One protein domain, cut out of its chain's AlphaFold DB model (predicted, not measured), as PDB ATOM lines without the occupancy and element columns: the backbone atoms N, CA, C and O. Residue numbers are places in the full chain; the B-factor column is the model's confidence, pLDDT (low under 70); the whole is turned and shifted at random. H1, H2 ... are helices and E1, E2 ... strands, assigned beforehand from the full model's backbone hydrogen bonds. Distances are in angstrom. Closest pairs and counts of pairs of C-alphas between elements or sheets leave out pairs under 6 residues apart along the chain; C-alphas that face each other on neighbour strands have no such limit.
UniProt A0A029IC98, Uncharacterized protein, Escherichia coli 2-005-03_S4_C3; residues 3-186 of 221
ATOM      1  N   TYR A   3     177.093 174.411 164.873       96.31
ATOM      2  CA  TYR A   3     177.766 173.955 166.097       96.31
ATOM      3  C   TYR A   3     179.170 174.541 166.222       96.31
ATOM      4  O   TYR A   3     179.893 174.649 165.237       96.31
ATOM      5  N   SER A   4     179.594 174.884 167.440       96.50
ATOM      6  CA  SER A   4     181.002 175.213 167.678       96.50
ATOM      7  C   SER A   4     181.879 173.954 167.574       96.50
ATOM      8  O   SER A   4     181.412 172.872 167.953       96.50
ATOM      9  N   PRO A   5     183.155 174.066 167.157       96.75
ATOM     10  CA  PRO A   5     184.083 172.932 167.123       96.75
ATOM     11  C   PRO A   5     184.181 172.191 168.464       96.75
ATOM     12  O   PRO A   5     184.167 170.964 168.513       96.75
ATOM     13  N   ALA A   6     184.171 172.932 169.580       96.38
ATOM     14  CA  ALA A   6     184.177 172.351 170.923       96.38
ATOM     15  C   ALA A   6     182.921 171.511 171.218       96.38
ATOM     16  O   ALA A   6     183.004 170.484 171.891       96.38
ATOM     17  N   THR A   7     181.752 171.920 170.710       95.94
ATOM     18  CA  THR A   7     180.519 171.131 170.849       95.94
ATOM     19  C   THR A   7     180.619 169.835 170.056       95.94
ATOM     20  O   THR A   7     180.286 168.785 170.603       95.94
ATOM     21  N   VAL A   8     181.109 169.905 168.812       96.19
ATOM     22  CA  VAL A   8     181.310 168.728 167.952       96.19
ATOM     23  C   VAL A   8     182.228 167.723 168.646       96.19
ATOM     24  O   VAL A   8     181.803 166.605 168.921       96.19
ATOM     25  N   ALA A   9     183.421 168.164 169.052       95.00
ATOM     26  CA  ALA A   9     184.431 167.315 169.682       95.00
ATOM     27  C   ALA A   9     183.979 166.688 171.014       95.00
ATOM     28  O   ALA A   9     184.380 165.578 171.347       95.00
ATOM     29  N   ARG A  10     183.158 167.396 171.802       95.19
ATOM     30  CA  ARG A  10     182.721 166.919 173.122       95.19
ATOM     31  C   ARG A  10     181.528 165.969 173.056       95.19
ATOM     32  O   ARG A  10     181.399 165.091 173.908       95.19
ATOM     33  N   ARG A  11     180.582 166.234 172.154       94.62
ATOM     34  CA  ARG A  11     179.249 165.614 172.182       94.62
ATOM     35  C   ARG A  11     179.095 164.496 171.161       94.62
ATOM     36  O   ARG A  11     178.349 163.561 171.432       94.62
ATOM     37  N   PHE A  12     179.762 164.602 170.019       96.00
ATOM     38  CA  PHE A  12     179.455 163.769 168.872       96.00
ATOM     39  C   PHE A  12     180.608 162.852 168.484       96.00
ATOM     40  O   PHE A  12     181.779 163.199 168.610       96.00
ATOM     41  N   SER A  13     180.252 161.680 167.968       94.62
ATOM     42  CA  SER A  13     181.150 160.823 167.196       94.62
ATOM     43  C   SER A  13     180.975 161.129 165.714       94.62
ATOM     44  O   SER A  13     179.845 161.284 165.254       94.62
ATOM     45  N   ILE A  14     182.072 161.205 164.965       95.31
ATOM     46  CA  ILE A  14     182.024 161.298 163.502       95.31
ATOM     47  C   ILE A  14     181.882 159.873 162.968       95.31
ATOM     48  O   ILE A  14     182.740 159.033 163.232       95.31
ATOM     49  N   LEU A  15     180.788 159.590 162.263       93.56
ATOM     50  CA  LEU A  15     180.515 158.268 161.695       93.56
ATOM     51  C   LEU A  15     181.090 158.126 160.286       93.56
ATOM     52  O   LEU A  15     181.651 157.085 159.943       93.56
ATOM     53  N   ASP A  16     180.922 159.155 159.455       93.94
ATOM     54  CA  ASP A  16     181.375 159.117 158.069       93.94
ATOM     55  C   ASP A  16     181.566 160.503 157.454       93.94
ATOM     56  O   ASP A  16     181.100 161.504 158.008       93.94
ATOM     57  N   GLY A  17     182.231 160.536 156.300       92.94
ATOM     58  CA  GLY A  17     182.393 161.713 155.457       92.94
ATOM     59  C   GLY A  17     181.749 161.535 154.083       92.94
ATOM     60  O   GLY A  17     181.728 160.442 153.524       92.94
ATOM     61  N   VAL A  18     181.241 162.628 153.523       91.94
ATOM     62  CA  VAL A  18     180.693 162.663 152.162       91.94
ATOM     63  C   VAL A  18     181.033 163.980 151.497       91.94
ATOM     64  O   VAL A  18     180.891 165.040 152.100       91.94
ATOM     65  N   THR A  19     181.469 163.924 150.246       90.75
ATOM     66  CA  THR A  19     181.730 165.120 149.451       90.75
ATOM     67  C   THR A  19     180.546 165.397 148.538       90.75
ATOM     68  O   THR A  19     180.118 164.533 147.771       90.75
ATOM     69  N   ILE A  20     180.038 166.623 148.601       86.81
ATOM     70  CA  ILE A  20     178.927 167.102 147.785       86.81
ATOM     71  C   ILE A  20     179.372 168.411 147.140       86.81
ATOM     72  O   ILE A  20     179.801 169.326 147.837       86.81
ATOM     73  N   GLN A  21     179.346 168.475 145.805       85.25
ATOM     74  CA  GLN A  21     179.798 169.647 145.037       85.25
ATOM     75  C   GLN A  21     181.192 170.172 145.460       85.25
ATOM     76  O   GLN A  21     181.454 171.370 145.467       85.25
ATOM     77  N   GLY A  22     182.104 169.264 145.831       85.50
ATOM     78  CA  GLY A  22     183.470 169.599 146.253       85.50
ATOM     79  C   GLY A  22     183.622 170.025 147.718       85.50
ATOM     80  O   GLY A  22     184.749 170.204 148.175       85.50
ATOM     81  N   VAL A  23     182.530 170.132 148.475       89.81
ATOM     82  CA  VAL A  23     182.556 170.416 149.914       89.81
ATOM     83  C   VAL A  23     182.477 169.107 150.691       89.81
ATOM     84  O   VAL A  23     181.618 168.269 150.421       89.81
ATOM     85  N   LEU A  24     183.384 168.925 151.654       93.44
ATOM     86  CA  LEU A  24     183.374 167.771 152.548       93.44
ATOM     87  C   LEU A  24     182.406 168.011 153.708       93.44
ATOM     88  O   LEU A  24     182.554 168.964 154.477       93.44
ATOM     89  N   TYR A  25     181.477 167.085 153.872       95.12
ATOM     90  CA  TYR A  25     180.541 167.011 154.978       95.12
ATOM     91  C   TYR A  25     180.860 165.815 155.869       95.12
ATOM     92  O   TYR A  25     181.433 164.821 155.423       95.12
ATOM     93  N   GLN A  26     180.471 165.905 157.137       96.06
ATOM     94  CA  GLN A  26     180.609 164.844 158.127       96.06
ATOM     95  C   GLN A  26     179.261 164.513 158.752       96.06
ATOM     96  O   GLN A  26     178.516 165.406 159.163       96.06
ATOM     97  N   ILE A  27     178.979 163.217 158.871       95.88
ATOM     98  CA  ILE A  27     177.850 162.702 159.640       95.88
ATOM     99  C   ILE A  27     178.298 162.570 161.089       95.88
ATOM    100  O   ILE A  27     179.183 161.776 161.413       95.88
ATOM    101  N   ILE A  28     177.664 163.342 161.963       96.31
ATOM    102  CA  ILE A  28     177.912 163.343 163.400       96.31
ATOM    103  C   ILE A  28     176.747 162.688 164.147       96.31
ATOM    104  O   ILE A  28     175.580 162.906 163.829       96.31
ATOM    105  N   TRP A  29     177.070 161.892 165.162       94.94
ATOM    106  CA  TRP A  29     176.122 161.108 165.954       94.94
ATOM    107  C   TRP A  29     176.306 161.358 167.442       94.94
ATOM    108  O   TRP A  29     177.430 161.329 167.946       94.94
ATOM    109  N   ASP A  30     175.209 161.604 168.155       92.81
ATOM    110  CA  ASP A  30     175.224 161.658 169.612       92.81
ATOM    111  C   ASP A  30     174.971 160.244 170.172       92.81
ATOM    112  O   ASP A  30     173.885 159.692 170.006       92.81
ATOM    113  N   PRO A  31     175.939 159.614 170.859       81.56
ATOM    114  CA  PRO A  31     175.742 158.273 171.406       81.56
ATOM    115  C   PRO A  31     174.795 158.247 172.618       81.56
ATOM    116  O   PRO A  31     174.270 157.191 172.980       81.56
ATOM    117  N   LYS A  32     174.571 159.391 173.277       85.62
ATOM    118  CA  LYS A  32     173.749 159.499 174.492       85.62
ATOM    119  C   LYS A  32     172.290 159.770 174.158       85.62
ATOM    120  O   LYS A  32     171.406 159.182 174.782       85.62
ATOM    121  N   THR A  33     172.036 160.639 173.184       84.31
ATOM    122  CA  THR A  33     170.683 160.951 172.704       84.31
ATOM    123  C   THR A  33     170.525 160.488 171.266       84.31
ATOM    124  O   THR A  33     171.426 160.753 170.489       84.31
ATOM    125  N   PRO A  34     169.405 159.866 170.874       79.69
ATOM    126  CA  PRO A  34     169.219 159.382 169.510       79.69
ATOM    127  C   PRO A  34     169.049 160.589 168.559       79.69
ATOM    128  O   PRO A  34     167.949 161.078 168.325       79.69
ATOM    129  N   PHE A  35     170.162 161.140 168.088       90.94
ATOM    130  CA  PHE A  35     170.214 162.347 167.269       90.94
ATOM    131  C   PHE A  35     171.457 162.308 166.384       90.94
ATOM    132  O   PHE A  35     172.563 162.031 166.859       90.94
ATOM    133  N   ALA A  36     171.271 162.648 165.112       93.50
ATOM    134  CA  ALA A  36     172.352 162.796 164.150       93.50
ATOM    135  C   ALA A  36     172.257 164.136 163.423       93.50
ATOM    136  O   ALA A  36     171.178 164.717 163.294       93.50
ATOM    137  N   ALA A  37     173.380 164.604 162.898       94.81
ATOM    138  CA  ALA A  37     173.413 165.753 162.010       94.81
ATOM    139  C   ALA A  37     174.473 165.576 160.924       94.81
ATOM    140  O   ALA A  37     175.422 164.810 161.083       94.81
ATOM    141  N   VAL A  38     174.311 166.316 159.834       95.38
ATOM    142  CA  VAL A  38     175.319 166.475 158.789       95.38
ATOM    143  C   VAL A  38     175.853 167.891 158.880       95.38
ATOM    144  O   VAL A  38     175.080 168.855 158.884       95.38
ATOM    145  N   ILE A  39     177.171 168.010 158.982       96.50
ATOM    146  CA  ILE A  39     177.860 169.291 159.107       96.50
ATOM    147  C   ILE A  39     178.894 169.475 158.007       96.50
ATOM    148  O   ILE A  39     179.474 168.499 157.544       96.50
ATOM    149  N   GLU A  40     179.178 170.717 157.631       95.69
ATOM    150  CA  GLU A  40     180.405 171.026 156.890       95.69
ATOM    151  C   GLU A  40     181.623 170.672 157.755       95.69
ATOM    152  O   GLU A  40     181.722 171.072 158.922       95.69
ATOM    153  N   ALA A  41     182.553 169.899 157.193       95.06
ATOM    154  CA  ALA A  41     183.725 169.422 157.921       95.06
ATOM    155  C   ALA A  41     184.675 170.574 158.279       95.06
ATOM    156  O   ALA A  41     185.238 170.600 159.372       95.06
ATOM    157  N   ALA A  42     184.828 171.543 157.374       95.31
ATOM    158  CA  ALA A  42     185.573 172.765 157.638       95.31
ATOM    159  C   ALA A  42     184.657 173.793 158.327       95.31
ATOM    160  O   ALA A  42     183.614 174.133 157.771       95.31
ATOM    161  N   PRO A  43     185.007 174.306 159.520       94.50
ATOM    162  CA  PRO A  43     184.229 175.362 160.145       94.50
ATOM    163  C   PRO A  43     184.475 176.708 159.448       94.50
ATOM    164  O   PRO A  43     185.572 176.989 158.965       94.50
ATOM    165  N   SER A  44     183.460 177.565 159.453       94.75
ATOM    166  CA  SER A  44     183.478 178.906 158.869       94.75
ATOM    167  C   SER A  44     182.959 179.939 159.872       94.75
ATOM    168  O   SER A  44     182.467 179.589 160.948       94.75
ATOM    169  N   VAL A  45     183.124 181.229 159.569       95.75
ATOM    170  CA  VAL A  45     182.601 182.297 160.432       95.75
ATOM    171  C   VAL A  45     181.095 182.417 160.211       95.75
ATOM    172  O   VAL A  45     180.653 182.773 159.122       95.75
ATOM    173  N   ILE A  46     180.315 182.141 161.253       93.00
ATOM    174  CA  ILE A  46     178.855 182.252 161.274       93.00
ATOM    175  C   ILE A  46     178.481 183.092 162.493       93.00
ATOM    176  O   ILE A  46     178.826 182.733 163.619       93.00
ATOM    177  N   ASP A  47     177.798 184.213 162.259       91.56
ATOM    178  CA  ASP A  47     177.406 185.184 163.293       91.56
ATOM    179  C   ASP A  47     178.584 185.682 164.158       91.56
ATOM    180  O   ASP A  47     178.433 185.971 165.341       91.56
ATOM    181  N   GLY A  48     179.778 185.780 163.559       93.12
ATOM    182  CA  GLY A  48     181.003 186.250 164.218       93.12
ATOM    183  C   GLY A  48     181.845 185.160 164.890       93.12
ATOM    184  O   GLY A  48     182.983 185.432 165.261       93.12
ATOM    185  N   ASP A  49     181.346 183.925 164.971       95.38
ATOM    186  CA  ASP A  49     182.037 182.799 165.606       95.38
ATOM    187  C   ASP A  49     182.475 181.738 164.590       95.38
ATOM    188  O   ASP A  49     181.795 181.487 163.595       95.38
ATOM    189  N   ILE A  50     183.573 181.033 164.875       96.69
ATOM    190  CA  ILE A  50     184.000 179.863 164.090       96.69
ATOM    191  C   ILE A  50     183.080 178.679 164.412       96.69
ATOM    192  O   ILE A  50     183.069 178.177 165.542       96.69
ATOM    193  N   ARG A  51     182.303 178.218 163.426       97.69
ATOM    194  CA  ARG A  51     181.275 177.182 163.597       97.69
ATOM    195  C   ARG A  51     181.202 176.249 162.391       97.69
ATOM    196  O   ARG A  51     181.431 176.646 161.258       97.69
ATOM    197  N   HIS A  52     180.820 175.003 162.640       97.25
ATOM    198  CA  HIS A  52     180.417 174.065 161.600       97.25
ATOM    199  C   HIS A  52     178.963 174.339 161.214       97.25
ATOM    200  O   HIS A  52     178.075 174.310 162.080       97.25
ATOM    201  N   LYS A  53     178.708 174.608 159.931       95.94
ATOM    202  CA  LYS A  53     177.349 174.738 159.399       95.94
ATOM    203  C   LYS A  53     176.653 173.379 159.458       95.94
ATOM    204  O   LYS A  53     177.237 172.379 159.062       95.94
ATOM    205  N   VAL A  54     175.422 173.343 159.960       94.94
ATOM    206  CA  VAL A  54     174.561 172.153 159.939       94.94
ATOM    207  C   VAL A  54     173.668 172.238 158.712       94.94
ATOM    208  O   VAL A  54     172.905 173.198 158.590       94.94
ATOM    209  N   VAL A  55     173.750 171.226 157.851       92.62
ATOM    210  CA  VAL A  55     172.995 171.145 156.589       92.62
ATOM    211  C   VAL A  55     171.907 170.078 156.610       92.62
ATOM    212  O   VAL A  55     170.989 170.123 155.799       92.62
ATOM    213  N   ALA A  56     171.970 169.146 157.562       91.56
ATOM    214  CA  ALA A  56     170.872 168.232 157.838       91.56
ATOM    215  C   ALA A  56     170.845 167.822 159.312       91.56
ATOM    216  O   ALA A  56     171.880 167.769 159.979       91.56
ATOM    217  N   THR A  57     169.663 167.492 159.818       91.69
ATOM    218  CA  THR A  57     169.463 166.928 161.156       91.69
ATOM    219  C   THR A  57     168.460 165.792 161.100       91.69
ATOM    220  O   THR A  57     167.391 165.940 160.507       91.69
ATOM    221  N   LEU A  58     168.780 164.698 161.784       88.62
ATOM    222  CA  LEU A  58     167.894 163.563 161.974       88.62
ATOM    223  C   LEU A  58     167.512 163.474 163.453       88.62
ATOM    224  O   LEU A  58     168.319 163.095 164.308       88.62
ATOM    225  N   GLU A  59     166.267 163.835 163.747       86.25
ATOM    226  CA  GLU A  59     165.682 163.694 165.073       86.25
ATOM    227  C   GLU A  59     165.096 162.297 165.226       86.25
ATOM    228  O   GLU A  59     164.207 161.892 164.467       86.25
ATOM    229  N   LEU A  60     165.572 161.571 166.237       85.06
ATOM    230  CA  LEU A  60     165.119 160.220 166.519       85.06
ATOM    231  C   LEU A  60     164.498 160.135 167.921       85.06
ATOM    232  O   LEU A  60     164.765 160.942 168.812       85.06
ATOM    233  N   GLN A  61     163.663 159.126 168.137       83.56
ATOM    234  CA  GLN A  61     162.987 158.873 169.403       83.56
ATOM    235  C   GLN A  61     163.042 157.395 169.758       83.56
ATOM    236  O   GLN A  61     162.577 156.536 169.015       83.56
ATOM    237  N   ARG A  62     163.565 157.088 170.945       79.56
ATOM    238  CA  ARG A  62     163.454 155.741 171.513       79.56
ATOM    239  C   ARG A  62     162.011 155.493 171.947       79.56
ATOM    240  O   ARG A  62     161.419 156.343 172.617       79.56
ATOM    241  N   ARG A  63     161.469 154.319 171.624       73.12
ATOM    242  CA  ARG A  63     160.236 153.805 172.230       73.12
ATOM    243  C   ARG A  63     160.579 152.566 173.039       73.12
ATOM    244  O   ARG A  63     161.175 151.641 172.515       73.12
ATOM    245  N   SER A  64     160.212 152.557 174.317       66.75
ATOM    246  CA  SER A  64     160.584 151.492 175.260       66.75
ATOM    247  C   SER A  64     160.056 150.105 174.884       66.75
ATOM    248  O   SER A  64     160.592 149.110 175.355       66.75
ATOM    249  N   GLN A  65     159.012 150.043 174.058       69.31
ATOM    250  CA  GLN A  65     158.341 148.807 173.655       69.31
ATOM    251  C   GLN A  65     158.910 148.185 172.373       69.31
ATOM    252  O   GLN A  65     158.521 147.073 172.036       69.31
ATOM    253  N   LEU A  66     159.795 148.882 171.650       70.06
ATOM    254  CA  LEU A  66     160.289 148.450 170.343       70.06
ATOM    255  C   LEU A  66     161.814 148.482 170.290       70.06
ATOM    256  O   LEU A  66     162.458 149.404 170.792       70.06
ATOM    257  N   GLU A  67     162.390 147.469 169.652       70.31
ATOM    258  CA  GLU A  67     163.824 147.398 169.396       70.31
ATOM    259  C   GLU A  67     164.180 148.371 168.258       70.31
ATOM    260  O   GLU A  67     163.970 148.078 167.083       70.31
ATOM    261  N   GLY A  68     164.652 149.571 168.608       76.25
ATOM    262  CA  GLY A  68     165.106 150.571 167.639       76.25
ATOM    263  C   GLY A  68     164.812 152.016 168.035       76.25
ATOM    264  O   GLY A  68     164.333 152.322 169.133       76.25
ATOM    265  N   VAL A  69     165.127 152.935 167.126       78.19
ATOM    266  CA  VAL A  69     164.828 154.364 167.269       78.19
ATOM    267  C   VAL A  69     163.957 154.833 166.114       78.19
ATOM    268  O   VAL A  69     164.265 154.615 164.947       78.19
ATOM    269  N   PHE A  70     162.860 155.495 166.455       79.50
ATOM    270  CA  PHE A  70     161.951 156.091 165.492       79.50
ATOM    271  C   PHE A  70     162.563 157.333 164.896       79.50
ATOM    272  O   PHE A  70     162.922 158.244 165.634       79.50
ATOM    273  N   VAL A  71     162.600 157.414 163.578       78.50
ATOM    274  CA  VAL A  71     162.773 158.684 162.899       78.50
ATOM    275  C   VAL A  71     161.527 159.523 163.146       78.50
ATOM    276  O   VAL A  71     160.426 159.135 162.768       78.50
ATOM    277  N   ARG A  72     161.695 160.681 163.787       75.50
ATOM    278  CA  ARG A  72     160.610 161.658 163.947       75.50
ATOM    279  C   ARG A  72     160.612 162.689 162.839       75.50
ATOM    280  O   ARG A  72     159.556 163.100 162.375       75.50
ATOM    281  N   LYS A  73     161.803 163.175 162.494       76.94
ATOM    282  CA  LYS A  73     161.961 164.278 161.559       76.94
ATOM    283  C   LYS A  73     163.339 164.232 160.928       76.94
ATOM    284  O   LYS A  73     164.346 164.153 161.629       76.94
ATOM    285  N   LEU A  74     163.357 164.344 159.609       78.69
ATOM    286  CA  LEU A  74     164.533 164.732 158.855       78.69
ATOM    287  C   LEU A  74     164.330 166.184 158.418       78.69
ATOM    288  O   LEU A  74     163.283 166.538 157.879       78.69
ATOM    289  N   TRP A  75     165.309 167.031 158.704       85.75
ATOM    290  CA  TRP A  75     165.395 168.367 158.131       85.75
ATOM    291  C   TRP A  75     166.680 168.448 157.323       85.75
ATOM    292  O   TRP A  75     167.732 168.041 157.813       85.75
ATOM    293  N   GLU A  76     166.577 168.978 156.114       83.31
ATOM    294  CA  GLU A  76     167.683 169.196 155.193       83.31
ATOM    295  C   GLU A  76     167.593 170.629 154.667       83.31
ATOM    296  O   GLU A  76     166.504 171.176 154.463       83.31
ATOM    297  N   GLU A  77     168.746 171.251 154.463       85.06
ATOM    298  CA  GLU A  77     168.836 172.504 153.731       85.06
ATOM    299  C   GLU A  77     168.440 172.263 152.266       85.06
ATOM    300  O   GLU A  77     168.842 171.261 151.672       85.06
ATOM    301  N   GLN A  78     167.629 173.158 151.688       79.88
ATOM    302  CA  GLN A  78     167.004 172.943 150.371       79.88
ATOM    303  C   GLN A  78     168.021 172.616 149.274       79.88
ATOM    304  O   GLN A  78     167.796 171.692 148.496       79.88
ATOM    305  N   ASP A  79     169.148 173.326 149.266       79.81
ATOM    306  CA  ASP A  79     170.207 173.139 148.273       79.81
ATOM    307  C   ASP A  79     170.841 171.748 148.352       79.81
ATOM    308  O   ASP A  79     171.296 171.220 147.346       79.81
ATOM    309  N   VAL A  80     170.850 171.134 149.538       78.12
ATOM    310  CA  VAL A  80     171.427 169.806 149.763       78.12
ATOM    311  C   VAL A  80     170.402 168.703 149.500       78.12
ATOM    312  O   VAL A  80     170.747 167.666 148.939       78.12
ATOM    313  N   ALA A  81     169.132 168.941 149.838       72.38
ATOM    314  CA  ALA A  81     168.042 167.989 149.626       72.38
ATOM    315  C   ALA A  81     167.802 167.660 148.139       72.38
ATOM    316  O   ALA A  81     167.339 166.569 147.817       72.38
ATOM    317  N   GLN A  82     168.109 168.594 147.232       74.25
ATOM    318  CA  GLN A  82     167.933 168.421 145.784       74.25
ATOM    319  C   GLN A  82     169.098 167.692 145.100       74.25
ATOM    320  O   GLN A  82     169.055 167.480 143.888       74.25
ATOM    321  N   ILE A  83     170.150 167.329 145.839       77.06
ATOM    322  CA  ILE A  83     171.336 166.711 145.253       77.06
ATOM    323  C   ILE A  83     171.168 165.194 145.207       77.06
ATOM    324  O   ILE A  83     171.127 164.509 146.229       77.06
ATOM    325  N   GLU A  84     171.138 164.683 143.982       69.12
ATOM    326  CA  GLU A  84     171.320 163.273 143.665       69.12
ATOM    327  C   GLU A  84     172.765 163.070 143.199       69.12
ATOM    328  O   GLU A  84     173.282 163.849 142.395       69.12
ATOM    329  N   GLY A  85     173.445 162.056 143.735       71.38
ATOM    330  CA  GLY A  85     174.856 161.824 143.430       71.38
ATOM    331  C   GLY A  85     175.777 162.437 144.480       71.38
ATOM    332  O   GLY A  85     176.122 163.617 144.439       71.38
ATOM    333  N   ILE A  86     176.221 161.607 145.417       80.94
ATOM    334  CA  ILE A  86     177.188 161.984 146.451       80.94
ATOM    335  C   ILE A  86     178.516 161.265 146.226       80.94
ATOM    336  O   ILE A  86     178.543 160.173 145.663       80.94
ATOM    337  N   VAL A  87     179.628 161.836 146.682       79.12
ATOM    338  CA  VAL A  87     180.936 161.173 146.604       79.12
ATOM    339  C   VAL A  87     181.325 160.638 147.974       79.12
ATOM    340  O   VAL A  87     181.477 161.403 148.925       79.12
ATOM    341  N   VAL A  88     181.524 159.325 148.060       75.50
ATOM    342  CA  VAL A  88     181.957 158.618 149.273       75.50
ATOM    343  C   VAL A  88     183.240 157.874 148.940       75.50
ATOM    344  O   VAL A  88     183.282 157.146 147.950       75.50
ATOM    345  N   ASP A  89     184.301 158.107 149.712       81.19
ATOM    346  CA  ASP A  89     185.633 157.525 149.479       81.19
ATOM    347  C   ASP A  89     186.133 157.663 148.024       81.19
ATOM    348  O   ASP A  89     186.779 156.780 147.464       81.19
ATOM    349  N   GLY A  90     185.812 158.790 147.381       76.50
ATOM    350  CA  GLY A  90     186.201 159.084 145.997       76.50
ATOM    351  C   GLY A  90     185.338 158.419 144.917       76.50
ATOM    352  O   GLY A  90     185.538 158.705 143.737       76.50
ATOM    353  N   ALA A  91     184.356 157.595 145.285       76.44
ATOM    354  CA  ALA A  91     183.399 156.996 144.362       76.44
ATOM    355  C   ALA A  91     182.070 157.765 144.361       76.44
ATOM    356  O   ALA A  91     181.499 158.051 145.415       76.44
ATOM    357  N   VAL A  92     181.554 158.075 143.169       79.12
ATOM    358  CA  VAL A  92     180.209 158.644 143.014       79.12
ATOM    359  C   VAL A  92     179.178 157.554 143.302       79.12
ATOM    360  O   VAL A  92     179.208 156.482 142.696       79.12
ATOM    361  N   ARG A  93     178.252 157.837 144.215       77.25
ATOM    362  CA  ARG A  93     177.086 157.016 144.532       77.25
ATOM    363  C   ARG A  93     175.830 157.762 144.111       77.25
ATOM    364  O   ARG A  93     175.595 158.869 144.581       77.25
ATOM    365  N   ASP A  94     175.011 157.128 143.281       80.12
ATOM    366  CA  ASP A  94     173.727 157.661 142.809       80.12
ATOM    367  C   ASP A  94     172.625 157.511 143.877       80.12
ATOM    368  O   ASP A  94     171.681 156.735 143.739       80.12
ATOM    369  N   VAL A  95     172.821 158.172 145.021       77.56
ATOM    370  CA  VAL A  95     171.885 158.200 146.153       77.56
ATOM    371  C   VAL A  95     171.757 159.621 146.697       77.56
ATOM    372  O   VAL A  95     172.671 160.435 146.547       77.56
ATOM    373  N   SER A  96     170.632 159.908 147.355       82.00
ATOM    374  CA  SER A  96     170.417 161.166 148.077       82.00
ATOM    375  C   SER A  96     171.209 161.222 149.388       82.00
ATOM    376  O   SER A  96     171.563 160.182 149.961       82.00
ATOM    377  N   LEU A  97     171.426 162.434 149.919       84.50
ATOM    378  CA  LEU A  97     172.028 162.608 151.246       84.50
ATOM    379  C   LEU A  97     171.211 161.891 152.330       84.50
ATOM    380  O   LEU A  97     171.789 161.177 153.150       84.50
ATOM    381  N   ALA A  98     169.881 162.012 152.302       82.62
ATOM    382  CA  ALA A  98     168.990 161.302 153.214       82.62
ATOM    383  C   ALA A  98     169.276 159.791 153.246       82.62
ATOM    384  O   ALA A  98     169.524 159.230 154.313       82.62
ATOM    385  N   THR A  99     169.328 159.133 152.083       83.19
ATOM    386  CA  THR A  99     169.622 157.691 151.994       83.19
ATOM    387  C   THR A  99     170.970 157.357 152.626       83.19
ATOM    388  O   THR A  99     171.077 156.431 153.431       83.19
ATOM    389  N   PHE A 100     171.995 158.149 152.314       87.06
ATOM    390  CA  PHE A 100     173.336 157.954 152.850       87.06
ATOM    391  C   PHE A 100     173.409 158.117 154.372       87.06
ATOM    392  O   PHE A 100     174.081 157.334 155.046       87.06
ATOM    393  N   VAL A 101     172.689 159.089 154.935       88.44
ATOM    394  CA  VAL A 101     172.605 159.296 156.387       88.44
ATOM    395  C   VAL A 101     171.960 158.093 157.073       88.44
ATOM    396  O   VAL A 101     172.482 157.615 158.080       88.44
ATOM    397  N   TYR A 102     170.866 157.566 156.520       86.50
ATOM    398  CA  TYR A 102     170.172 156.404 157.084       86.50
ATOM    399  C   TYR A 102     171.054 155.154 157.044       86.50
ATOM    400  O   TYR A 102     171.181 154.464 158.056       86.50
ATOM    401  N   GLU A 103     171.711 154.897 155.909       86.38
ATOM    402  CA  GLU A 103     172.694 153.817 155.772       86.38
ATOM    403  C   GLU A 103     173.817 153.944 156.791       86.38
ATOM    404  O   GLU A 103     174.123 152.982 157.498       86.38
ATOM    405  N   THR A 104     174.403 155.133 156.904       89.31
ATOM    406  CA  THR A 104     175.533 155.389 157.798       89.31
ATOM    407  C   THR A 104     175.156 155.167 159.255       89.31
ATOM    408  O   THR A 104     175.882 154.496 159.984       89.31
ATOM    409  N   ILE A 105     174.016 155.695 159.703       88.56
ATOM    410  CA  ILE A 105     173.581 155.535 161.093       88.56
ATOM    411  C   ILE A 105     173.263 154.070 161.377       88.56
ATOM    412  O   ILE A 105     173.738 153.528 162.374       88.56
ATOM    413  N   ALA A 106     172.512 153.406 160.498       86.75
ATOM    414  CA  ALA A 106     172.145 152.017 160.723       86.75
ATOM    415  C   ALA A 106     173.380 151.109 160.785       86.75
ATOM    416  O   ALA A 106     173.517 150.304 161.706       86.75
ATOM    417  N   THR A 107     174.314 151.277 159.848       86.75
ATOM    418  CA  THR A 107     175.489 150.405 159.729       86.75
ATOM    419  C   THR A 107     176.609 150.760 160.703       86.75
ATOM    420  O   THR A 107     177.145 149.862 161.348       86.75
ATOM    421  N   LYS A 108     176.963 152.044 160.851       88.88
ATOM    422  CA  LYS A 108     178.123 152.470 161.652       88.88
ATOM    423  C   LYS A 108     177.789 152.776 163.106       88.88
ATOM    424  O   LYS A 108     178.634 152.548 163.966       88.88
ATOM    425  N   ALA A 109     176.583 153.265 163.406       86.19
ATOM    426  CA  ALA A 109     176.145 153.422 164.797       86.19
ATOM    427  C   ALA A 109     175.490 152.147 165.360       86.19
ATOM    428  O   ALA A 109     175.244 152.084 166.563       86.19
ATOM    429  N   GLY A 110     175.219 151.140 164.517       83.12
ATOM    430  CA  GLY A 110     174.611 149.872 164.932       83.12
ATOM    431  C   GLY A 110     173.170 150.040 165.412       83.12
ATOM    432  O   GLY A 110     172.764 149.431 166.399       83.12
ATOM    433  N   VAL A 111     172.414 150.922 164.758       82.44
ATOM    434  CA  VAL A 111     171.073 151.325 165.189       82.44
ATOM    435  C   VAL A 111     170.015 150.785 164.232       82.44
ATOM    436  O   VAL A 111     170.100 150.966 163.023       82.44
ATOM    437  N   ILE A 112     168.959 150.190 164.780       84.06
ATOM    438  CA  ILE A 112     167.760 149.851 164.010       84.06
ATOM    439  C   ILE A 112     166.910 151.118 163.895       84.06
ATOM    440  O   ILE A 112     166.430 151.648 164.903       84.06
ATOM    441  N   LEU A 113     166.757 151.628 162.674       83.88
ATOM    442  CA  LEU A 113     165.907 152.783 162.387       83.88
ATOM    443  C   LEU A 113     164.480 152.308 162.130       83.88
ATOM    444  O   LEU A 113     164.288 151.380 161.351       83.88
ATOM    445  N   LEU A 114     163.506 152.953 162.771       81.75
ATOM    446  CA  LEU A 114     162.071 152.695 162.642       81.75
ATOM    447  C   LEU A 114     161.388 153.932 162.045       81.75
ATOM    448  O   LEU A 114     161.762 155.059 162.365       81.75
ATOM    449  N   SER A 115     160.356 153.753 161.233       75.06
ATOM    450  CA  SER A 115     159.527 154.846 160.720       75.06
ATOM    451  C   SER A 115     158.092 154.402 160.581       75.06
ATOM    452  O   SER A 115     157.827 153.340 160.027       75.06
ATOM    453  N   ASP A 116     157.167 155.249 161.016       70.31
ATOM    454  CA  ASP A 116     155.760 155.081 160.675       70.31
ATOM    455  C   ASP A 116     155.504 155.329 159.184       70.31
ATOM    456  O   ASP A 116     156.326 155.886 158.450       70.31
ATOM    457  N   ASN A 117     154.356 154.837 158.735       59.62
ATOM    458  CA  ASN A 117     153.827 155.046 157.393       59.62
ATOM    459  C   ASN A 117     153.194 156.444 157.222       59.62
ATOM    460  O   ASN A 117     152.706 156.769 156.140       59.62
ATOM    461  N   GLU A 118     153.172 157.260 158.280       56.06
ATOM    462  CA  GLU A 118     152.667 158.638 158.262       56.06
ATOM    463  C   GLU A 118     153.745 159.658 157.895       56.06
ATOM    464  O   GLU A 118     153.433 160.829 157.660       56.06
ATOM    465  N   GLN A 119     155.009 159.239 157.787       52.47
ATOM    466  CA  GLN A 119     156.036 160.104 157.235       52.47
ATOM    467  C   GLN A 119     155.612 160.564 155.835       52.47
ATOM    468  O   GLN A 119     155.289 159.735 154.983       52.47
ATOM    469  N   TYR A 120     155.583 161.897 155.656       52.59
ATOM    470  CA  TYR A 120     155.329 162.650 154.415       52.59
ATOM    471  C   TYR A 120     155.678 161.844 153.160       52.59
ATOM    472  O   TYR A 120     156.678 161.149 153.190       52.59
ATOM    473  N   GLU A 121     154.958 161.992 152.042       53.72
ATOM    474  CA  GLU A 121     155.190 161.274 150.760       53.72
ATOM    475  C   GLU A 121     156.675 160.954 150.422       53.72
ATOM    476  O   GLU A 121     156.987 159.859 149.952       53.72
ATOM    477  N   GLY A 122     157.616 161.853 150.749       60.50
ATOM    478  CA  GLY A 122     159.064 161.619 150.640       60.50
ATOM    479  C   GLY A 122     159.648 160.468 151.487       60.50
ATOM    480  O   GLY A 122     160.568 159.798 151.032       60.50
ATOM    481  N   GLY A 123     159.121 160.181 152.678       66.25
ATOM    482  CA  GLY A 123     159.521 159.064 153.541       66.25
ATOM    483  C   GLY A 123     159.156 157.702 152.948       66.25
ATOM    484  O   GLY A 123     159.997 156.807 152.910       66.25
ATOM    485  N   LYS A 124     157.949 157.545 152.388       69.19
ATOM    486  CA  LYS A 124     157.569 156.307 151.674       69.19
ATOM    487  C   LYS A 124     158.456 156.070 150.456       69.19
ATOM    488  O   LYS A 124     158.952 154.960 150.271       69.19
ATOM    489  N   ALA A 125     158.696 157.117 149.666       73.88
ATOM    490  CA  ALA A 125     159.593 157.051 148.516       73.88
ATOM    491  C   ALA A 125     161.031 156.691 148.928       73.88
ATOM    492  O   ALA A 125     161.655 155.851 148.282       73.88
ATOM    493  N   LEU A 126     161.532 157.251 150.037       76.75
ATOM    494  CA  LEU A 126     162.835 156.903 150.609       76.75
ATOM    495  C   LEU A 126     162.902 155.417 150.975       76.75
ATOM    496  O   LEU A 126     163.845 154.731 150.585       76.75
ATOM    497  N   TRP A 127     161.897 154.896 151.678       78.38
ATOM    498  CA  TRP A 127     161.875 153.490 152.074       78.38
ATOM    499  C   TRP A 127     161.811 152.541 150.884       78.38
ATOM    500  O   TRP A 127     162.544 151.555 150.855       78.38
ATOM    501  N   GLN A 128     160.984 152.849 149.885       79.06
ATOM    502  CA  GLN A 128     160.929 152.088 148.637       79.06
ATOM    503  C   GLN A 128     162.259 152.137 147.888       79.06
ATOM    504  O   GLN A 128     162.715 151.121 147.367       79.06
ATOM    505  N   HIS A 129     162.904 153.304 147.847       80.25
ATOM    506  CA  HIS A 129     164.210 153.461 147.223       80.25
ATOM    507  C   HIS A 129     165.267 152.605 147.931       80.25
ATOM    508  O   HIS A 129     165.958 151.828 147.272       80.25
ATOM    509  N   ILE A 130     165.354 152.683 149.264       80.56
ATOM    510  CA  ILE A 130     166.290 151.884 150.065       80.56
ATOM    511  C   ILE A 130     166.014 150.389 149.888       80.56
ATOM    512  O   ILE A 130     166.948 149.638 149.626       80.56
ATOM    513  N   ALA A 131     164.750 149.967 149.961       83.50
ATOM    514  CA  ALA A 131     164.339 148.576 149.777       83.50
ATOM    515  C   ALA A 131     164.790 148.001 148.427       83.50
ATOM    516  O   ALA A 131     165.251 146.865 148.353       83.50
ATOM    517  N   ARG A 132     164.685 148.800 147.360       81.81
ATOM    518  CA  ARG A 132     165.010 148.375 145.992       81.81
ATOM    519  C   ARG A 132     166.494 148.439 145.661       81.81
ATOM    520  O   ARG A 132     166.945 147.706 144.785       81.81
ATOM    521  N   ARG A 133     167.234 149.373 146.265       79.56
ATOM    522  CA  ARG A 133     168.578 149.744 145.791       79.56
ATOM    523  C   ARG A 133     169.689 149.590 146.811       79.56
ATOM    524  O   ARG A 133     170.841 149.473 146.400       79.56
ATOM    525  N   SER A 134     169.388 149.595 148.106       79.00
ATOM    526  CA  SER A 134     170.443 149.476 149.106       79.00
ATOM    527  C   SER A 134     170.975 148.049 149.151       79.00
ATOM    528  O   SER A 134     170.244 147.087 149.363       79.00
ATOM    529  N   THR A 135     172.286 147.919 148.992       76.25
ATOM    530  CA  THR A 135     173.014 146.667 149.229       76.25
ATOM    531  C   THR A 135     173.492 146.544 150.673       76.25
ATOM    532  O   THR A 135     173.945 145.475 151.078       76.25
ATOM    533  N   ASN A 136     173.370 147.608 151.471       77.69
ATOM    534  CA  ASN A 136     173.865 147.676 152.848       77.69
ATOM    535  C   ASN A 136     172.768 147.470 153.888       77.69
ATOM    536  O   ASN A 136     173.062 147.108 155.030       77.69
ATOM    537  N   LEU A 137     171.519 147.701 153.497       82.12
ATOM    538  CA  LEU A 137     170.374 147.627 154.379       82.12
ATOM    539  C   LEU A 137     169.350 146.619 153.877       82.12
ATOM    540  O   LEU A 137     169.202 146.397 152.677       82.12
ATOM    541  N   LYS A 138     168.597 146.062 154.817       83.06
ATOM    542  CA  LYS A 138     167.324 145.394 154.562       83.06
ATOM    543  C   LYS A 138     166.209 146.189 155.203       83.06
ATOM    544  O   LYS A 138     166.327 146.583 156.363       83.06
ATOM    545  N   VAL A 139     165.140 146.388 154.442       83.12
ATOM    546  CA  VAL A 139     163.896 146.961 154.945       83.12
ATOM    547  C   VAL A 139     162.959 145.819 155.304       83.12
ATOM    548  O   VAL A 139     162.897 144.808 154.607       83.12
ATOM    549  N   PHE A 140     162.212 145.976 156.380       82.44
ATOM    550  CA  PHE A 140     161.231 145.002 156.832       82.44
ATOM    551  C   PHE A 140     159.986 145.721 157.349       82.44
ATOM    552  O   PHE A 140     160.033 146.909 157.679       82.44
ATOM    553  N   ILE A 141     158.887 144.974 157.451       80.69
ATOM    554  CA  ILE A 141     157.593 145.479 157.908       80.69
ATOM    555  C   ILE A 141     157.287 144.943 159.308       80.69
ATOM    556  O   ILE A 141     157.350 143.733 159.541       80.69
ATOM    557  N   LEU A 142     156.960 145.842 160.235       78.19
ATOM    558  CA  LEU A 142     156.573 145.535 161.608       78.19
ATOM    559  C   LEU A 142     155.176 146.087 161.879       78.19
ATOM    560  O   LEU A 142     154.940 147.285 161.734       78.19
ATOM    561  N   ASP A 143     154.277 145.218 162.325       76.50
ATOM    562  CA  ASP A 143     153.016 145.650 162.918       76.50
ATOM    563  C   ASP A 143     153.278 146.133 164.348       76.50
ATOM    564  O   ASP A 143     153.782 145.372 165.183       76.50
ATOM    565  N   THR A 144     152.991 147.405 164.634       72.62
ATOM    566  CA  THR A 144     153.324 147.988 165.941       72.62
ATOM    567  C   THR A 144     152.393 147.538 167.051       72.62
ATOM    568  O   THR A 144     152.814 147.544 168.205       72.62
ATOM    569  N   ASP A 145     151.166 147.136 166.719       74.75
ATOM    570  CA  ASP A 145     150.172 146.727 167.711       74.75
ATOM    571  C   ASP A 145     150.510 145.354 168.293       74.75
ATOM    572  O   ASP A 145     150.495 145.157 169.508       74.75
ATOM    573  N   SER A 146     150.862 144.401 167.429       74.62
ATOM    574  CA  SER A 146     151.272 143.059 167.843       74.62
ATOM    575  C   SER A 146     152.773 142.921 168.100       74.62
ATOM    576  O   SER A 146     153.188 141.913 168.671       74.62
ATOM    577  N   ALA A 147     153.586 143.907 167.703       74.69
ATOM    578  CA  ALA A 147     155.050 143.847 167.714       74.69
ATOM    579  C   ALA A 147     155.605 142.630 166.947       74.69
ATOM    580  O   ALA A 147     156.595 142.011 167.346       74.69
ATOM    581  N   ARG A 148     154.952 142.261 165.836       75.06
ATOM    582  CA  ARG A 148     155.330 141.110 165.005       75.06
ATOM    583  C   ARG A 148     155.747 141.554 163.614       75.06
ATOM    584  O   ARG A 148     155.141 142.431 163.004       75.06
ATOM    585  N   TYR A 149     156.780 140.905 163.099       76.88
ATOM    586  CA  TYR A 149     157.245 141.129 161.739       76.88
ATOM    587  C   TYR A 149     156.360 140.406 160.744       76.88
ATOM    588  O   TYR A 149     155.974 139.264 160.993       76.88
ATOM    589  N   TYR A 150     156.080 141.049 159.616       73.12
ATOM    590  CA  TYR A 150     155.437 140.381 158.494       73.12
ATOM    591  C   TYR A 150     156.323 139.215 157.988       73.12
ATOM    592  O   TYR A 150     157.535 139.416 157.824       73.12
ATOM    593  N   PRO A 151     155.752 138.017 157.726       70.94
ATOM    594  CA  PRO A 151     154.320 137.700 157.588       70.94
ATOM    595  C   PRO A 151     153.604 137.187 158.848       70.94
ATOM    596  O   PRO A 151     152.549 136.565 158.755       70.94
ATOM    597  N   PHE A 152     154.121 137.496 160.035       71.62
ATOM    598  CA  PHE A 152     153.539 137.126 161.328       71.62
ATOM    599  C   PHE A 152     153.502 135.611 161.567       71.62
ATOM    600  O   PHE A 152     152.662 135.117 162.317       71.62
ATOM    601  N   ASP A 153     154.413 134.857 160.965       70.12
ATOM    602  CA  ASP A 153     154.594 133.415 161.180       70.12
ATOM    603  C   ASP A 153     155.890 133.084 161.943       70.12
ATOM    604  O   ASP A 153     156.091 131.946 162.356       70.12
ATOM    605  N   GLY A 154     156.718 134.097 162.217       63.00
ATOM    606  CA  GLY A 154     158.007 133.958 162.896       63.00
ATOM    607  C   GLY A 154     159.204 134.120 161.961       63.00
ATOM    608  O   GLY A 154     160.303 134.392 162.451       63.00
ATOM    609  N   ASP A 155     158.994 134.050 160.647       66.62
ATOM    610  CA  ASP A 155     159.989 134.425 159.650       66.62
ATOM    611  C   ASP A 155     159.927 135.934 159.355       66.62
ATOM    612  O   ASP A 155     158.954 136.626 159.667       66.62
ATOM    613  N   ARG A 156     161.014 136.482 158.798       73.00
ATOM    614  CA  ARG A 156     161.093 137.889 158.374       73.00
ATOM    615  C   ARG A 156     161.289 137.944 156.869       73.00
ATOM    616  O   ARG A 156     162.309 137.471 156.367       73.00
ATOM    617  N   ILE A 157     160.350 138.567 156.166       74.25
ATOM    618  CA  ILE A 157     160.474 138.815 154.727       74.25
ATOM    619  C   ILE A 157     160.954 140.250 154.507       74.25
ATOM    620  O   ILE A 157     160.432 141.189 155.108       74.25
ATOM    621  N   CYS A 158     161.975 140.407 153.661       79.38
ATOM    622  CA  CYS A 158     162.467 141.725 153.272       79.38
ATOM    623  C   CYS A 158     161.405 142.435 152.429       79.38
ATOM    624  O   CYS A 158     160.890 141.862 151.471       79.38
ATOM    625  N   TYR A 159     161.105 143.679 152.782       81.12
ATOM    626  CA  TYR A 159     160.322 144.578 151.952       81.12
ATOM    627  C   TYR A 159     161.122 144.909 150.690       81.12
ATOM    628  O   TYR A 159     162.287 145.293 150.783       81.12
ATOM    629  N   ASP A 160     160.497 144.759 149.529       78.38
ATOM    630  CA  ASP A 160     161.097 144.943 148.201       78.38
ATOM    631  C   ASP A 160     160.741 146.299 147.561       78.38
ATOM    632  O   ASP A 160     161.143 146.599 146.436       78.38
ATOM    633  N   GLY A 161     160.005 147.150 148.280       73.94
ATOM    634  CA  GLY A 161     159.556 148.445 147.781       73.94
ATOM    635  C   GLY A 161     158.212 148.406 147.052       73.94
ATOM    636  O   GLY A 161     157.797 149.440 146.529       73.94
ATOM    637  N   GLU A 162     157.520 147.270 146.993       70.06
ATOM    638  CA  GLU A 162     156.148 147.170 146.487       70.06
ATOM    639  C   GLU A 162     155.158 146.901 147.623       70.06
ATOM    640  O   GLU A 162     155.498 146.295 148.635       70.06
ATOM    641  N   SER A 163     153.917 147.385 147.494       61.25
ATOM    642  CA  SER A 163     152.857 147.023 148.445       61.25
ATOM    643  C   SER A 163     152.775 145.502 148.536       61.25
ATOM    644  O   SER A 163     152.599 144.839 147.514       61.25
ATOM    645  N   ILE A 164     152.896 144.945 149.745       54.94
ATOM    646  CA  ILE A 164     152.907 143.493 149.922       54.94
ATOM    647  C   ILE A 164     151.481 142.957 149.717       54.94
ATOM    648  O   ILE A 164     150.665 142.872 150.638       54.94
ATOM    649  N   LEU A 165     151.166 142.596 148.474       46.03
ATOM    650  CA  LEU A 165     149.939 141.899 148.103       46.03
ATOM    651  C   LEU A 165     150.149 140.401 148.323       46.03
ATOM    652  O   LEU A 165     150.840 139.736 147.551       46.03
ATOM    653  N   ASN A 166     149.548 139.837 149.371       47.31
ATOM    654  CA  ASN A 166     149.663 138.404 149.603       47.31
ATOM    655  C   ASN A 166     148.669 137.634 148.710       47.31
ATOM    656  O   ASN A 166     147.470 137.595 148.986       47.31
ATOM    657  N   GLN A 167     149.163 136.961 147.662       44.47
ATOM    658  CA  GLN A 167     148.355 136.106 146.770       44.47
ATOM    659  C   GLN A 167     147.787 134.832 147.438       44.47
ATOM    660  O   GLN A 167     147.116 134.051 146.768       44.47
ATOM    661  N   LYS A 168     148.022 134.581 148.737       38.88
ATOM    662  CA  LYS A 168     147.589 133.330 149.396       38.88
ATOM    663  C   LYS A 168     146.528 133.450 150.490       38.88
ATOM    664  O   LYS A 168     146.087 132.414 150.978       38.88
ATOM    665  N   SER A 169     146.059 134.643 150.850       39.62
ATOM    666  CA  SER A 169     145.045 134.763 151.919       39.62
ATOM    667  C   SER A 169     143.981 135.842 151.721       39.62
ATOM    668  O   SER A 169     143.176 136.058 152.621       39.62
ATOM    669  N   GLY A 170     143.925 136.514 150.566       36.91
ATOM    670  CA  GLY A 170     142.922 137.563 150.323       36.91
ATOM    671  C   GLY A 170     143.087 138.810 151.204       36.91
ATOM    672  O   GLY A 170     142.219 139.677 151.197       36.91
ATOM    673  N   VAL A 171     144.197 138.913 151.943       37.81
ATOM    674  CA  VAL A 171     144.562 140.096 152.723       37.81
ATOM    675  C   VAL A 171     145.598 140.878 151.925       37.81
ATOM    676  O   VAL A 171     146.758 140.477 151.813       37.81
ATOM    677  N   ASN A 172     145.161 141.993 151.349       37.09
ATOM    678  CA  ASN A 172     146.068 143.000 150.817       37.09
ATOM    679  C   ASN A 172     146.660 143.750 152.010       37.09
ATOM    680  O   ASN A 172     145.910 144.434 152.703       37.09
ATOM    681  N   ILE A 173     147.972 143.667 152.243       45.16
ATOM    682  CA  ILE A 173     148.619 144.606 153.165       45.16
ATOM    683  C   ILE A 173     148.902 145.868 152.366       45.16
ATOM    684  O   ILE A 173     149.983 146.091 151.820       45.16
ATOM    685  N   LEU A 174     147.871 146.704 152.275       48.78
ATOM    686  CA  LEU A 174     148.106 148.137 152.224       48.78
ATOM    687  C   LEU A 174     148.883 148.458 153.500       48.78
ATOM    688  O   LEU A 174     148.511 147.970 154.559       48.78
ATOM    689  N   ILE A 175     149.994 149.190 153.415       53.09
ATOM    690  CA  ILE A 175     150.706 149.607 154.628       53.09
ATOM    691  C   ILE A 175     149.700 150.445 155.432       53.09
ATOM    692  O   ILE A 175     149.354 151.553 155.017       53.09
ATOM    693  N   GLU A 176     149.151 149.872 156.501       48.44
ATOM    694  CA  GLU A 176     148.153 150.507 157.361       48.44
ATOM    695  C   GLU A 176     148.849 151.483 158.322       48.44
ATOM    696  O   GLU A 176     150.075 151.481 158.463       48.44
ATOM    697  N   THR A 177     148.091 152.358 158.981       49.88
ATOM    698  CA  THR A 177     148.636 153.385 159.893       49.88
ATOM    699  C   THR A 177     149.427 152.796 161.061       49.88
ATOM    700  O   THR A 177     150.352 153.431 161.557       49.88
ATOM    701  N   ASN A 178     149.116 151.561 161.460       56.88
ATOM    702  CA  ASN A 178     149.735 150.892 162.608       56.88
ATOM    703  C   ASN A 178     150.966 150.056 162.205       56.88
ATOM    704  O   ASN A 178     151.499 149.278 162.991       56.88
ATOM    705  N   THR A 179     151.425 150.186 160.960       68.31
ATOM    706  CA  THR A 179     152.597 149.479 160.445       68.31
ATOM    707  C   THR A 179     153.787 150.429 160.311       68.31
ATOM    708  O   THR A 179     153.656 151.545 159.803       68.31
ATOM    709  N   VAL A 180     154.970 149.977 160.739       70.88
ATOM    710  CA  VAL A 180     156.236 150.714 160.618       70.88
ATOM    711  C   VAL A 180     157.237 149.950 159.753       70.88
ATOM    712  O   VAL A 180     157.314 148.719 159.789       70.88
ATOM    713  N   LEU A 181     158.032 150.693 158.986       74.31
ATOM    714  CA  LEU A 181     159.174 150.176 158.238       74.31
ATOM    715  C   LEU A 181     160.440 150.324 159.073       74.31
ATOM    716  O   LEU A 181     160.596 151.298 159.814       74.31
ATOM    717  N   PHE A 182     161.349 149.359 158.958       78.50
ATOM    718  CA  PHE A 182     162.609 149.416 159.686       78.50
ATOM    719  C   PHE A 182     163.805 148.880 158.916       78.50
ATOM    720  O   PHE A 182     163.665 147.993 158.073       78.50
ATOM    721  N   LEU A 183     164.982 149.420 159.246       78.50
ATOM    722  CA  LEU A 183     166.263 149.072 158.636       78.50
ATOM    723  C   LEU A 183     167.112 148.177 159.509       78.50
ATOM    724  O   LEU A 183     167.319 148.460 160.689       78.50
ATOM    725  N   TRP A 184     167.709 147.179 158.869       78.06
ATOM    726  CA  TRP A 184     168.731 146.339 159.467       78.06
ATOM    727  C   TRP A 184     170.004 146.311 158.607       78.06
ATOM    728  O   TRP A 184     169.891 146.164 157.388       78.06
ATOM    729  N   PRO A 185     171.209 146.409 159.201       73.25
ATOM    730  CA  PRO A 185     172.468 146.246 158.475       73.25
ATOM    731  C   PRO A 185     172.634 144.848 157.867       73.25
ATOM    732  O   PRO A 185     172.366 143.843 158.517       73.25
ATOM    733  N   ASN A 186     173.180 144.756 156.656       64.38
ATOM    734  CA  ASN A 186     173.436 143.483 155.970       64.38
ATOM    735  C   ASN A 186     174.632 142.672 156.505       64.38
ATOM    736  O   ASN A 186     175.060 141.721 155.849       64.38
TER     737      ASN A 186
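Overview. This is residues 3 to 186 of the 221 residues of an uncharacterized protein of Escherichia coli 2-005-03_S4_C3 (UniProt A0A029IC98). A long, strongly twisted sheet of nine strands curls round H3, which makes the core, while H4 packs on E10 and E11 and the small hairpin E7 and E8 sits beside E1. The outline is elongated, 63 by 34 by 26 A, from the turn between E4 and E5 at one end to the long loop around Lys 168 at the other. The 184 printed residues include four named helices and eleven named strands, in the order H1 E1 E2 E3 E4 E5 E6 H2 E7 E8 H3 E9 H4 E10 E11. The class is mixed, and the large sheet is branched and mixed, with E6 and E9 parallel and its other neighbour pairs antiparallel. The whole is compact, with a radius of gyration of the C-alphas of 17.7 A.

Arrangement. H1, residues 5 to 11, is on the branched sheet, over none of its strands, only just above the sheet's level at a height of 4.1 A. E1, 13 to 20, E2, 23 to 30, and E3, 35 to 40, form two hairpins and a meander, each strand the antiparallel neighbour of the one before; N 15 and O 27 are 2.8 A apart, N 28 and O 37 2.8 A, within hydrogen-bond range. E4, 44 to 46, E5, 49 to 62, and E6, 69 to 76, do likewise, with N 46 and O 49 at 2.8 A and N 59 and O 73 at 2.9 A. E5 bends by 69 degrees at residue 55 and is also antiparallel to E3, with N 38 and O 56 at 2.8 A. H2, 78 to 81, only grazes the sheet. E7, 84 to 88, and E8, 91 to 96, are a hairpin, with N 86 and O 93 at 2.9 A; the closest C-alphas of E1 and E7, Thr 19 and Val 87, are 4.9 A apart. The sheet curls round H3, 97 to 108, whose closest C-alpha pair with E1 is Lys 108 and Leu 15, 6.3 A. E9, 113 to 116, is parallel to E6, with N 71 and O 114 at 2.8 A. H4, 121 to 133, is on the opposite face from H1, at a height of 8.9 A over the sheet. H3 and H4 are close but not clearly touching, Thr 99 and Ile 130 having the closest C-alphas, 7.0 A. E10, 137 to 143, and E11, 179 to 185, are a hairpin, with N 140 and O 182 at 3.0 A; E9 and E11 are antiparallel, with N 115 and O 181 at 2.8 A. In H1, H3 and H4 every O i to N i+4 pair is within hydrogen-bond range; H2 is too short for one.

Along the chain. H1 begins at C-alpha 5 (184.083, 172.932, 167.123). E5 is 33.4 A long, E2 22.8 A, H4 18.4 A and H3 15.8 A. E11 ends at C-alpha 185 (172.468, 146.246, 158.475).

Size, cuts and confidence. The C-alphas farthest apart, Gly 48 and Lys 168, are 64.3 A apart. The printed part has no cut. The link from E10 to E11, 35 residues, is long. The mean pLDDT of the printed part is 79.1, with residues 117 to 124 and 163 to 179 among those under 70.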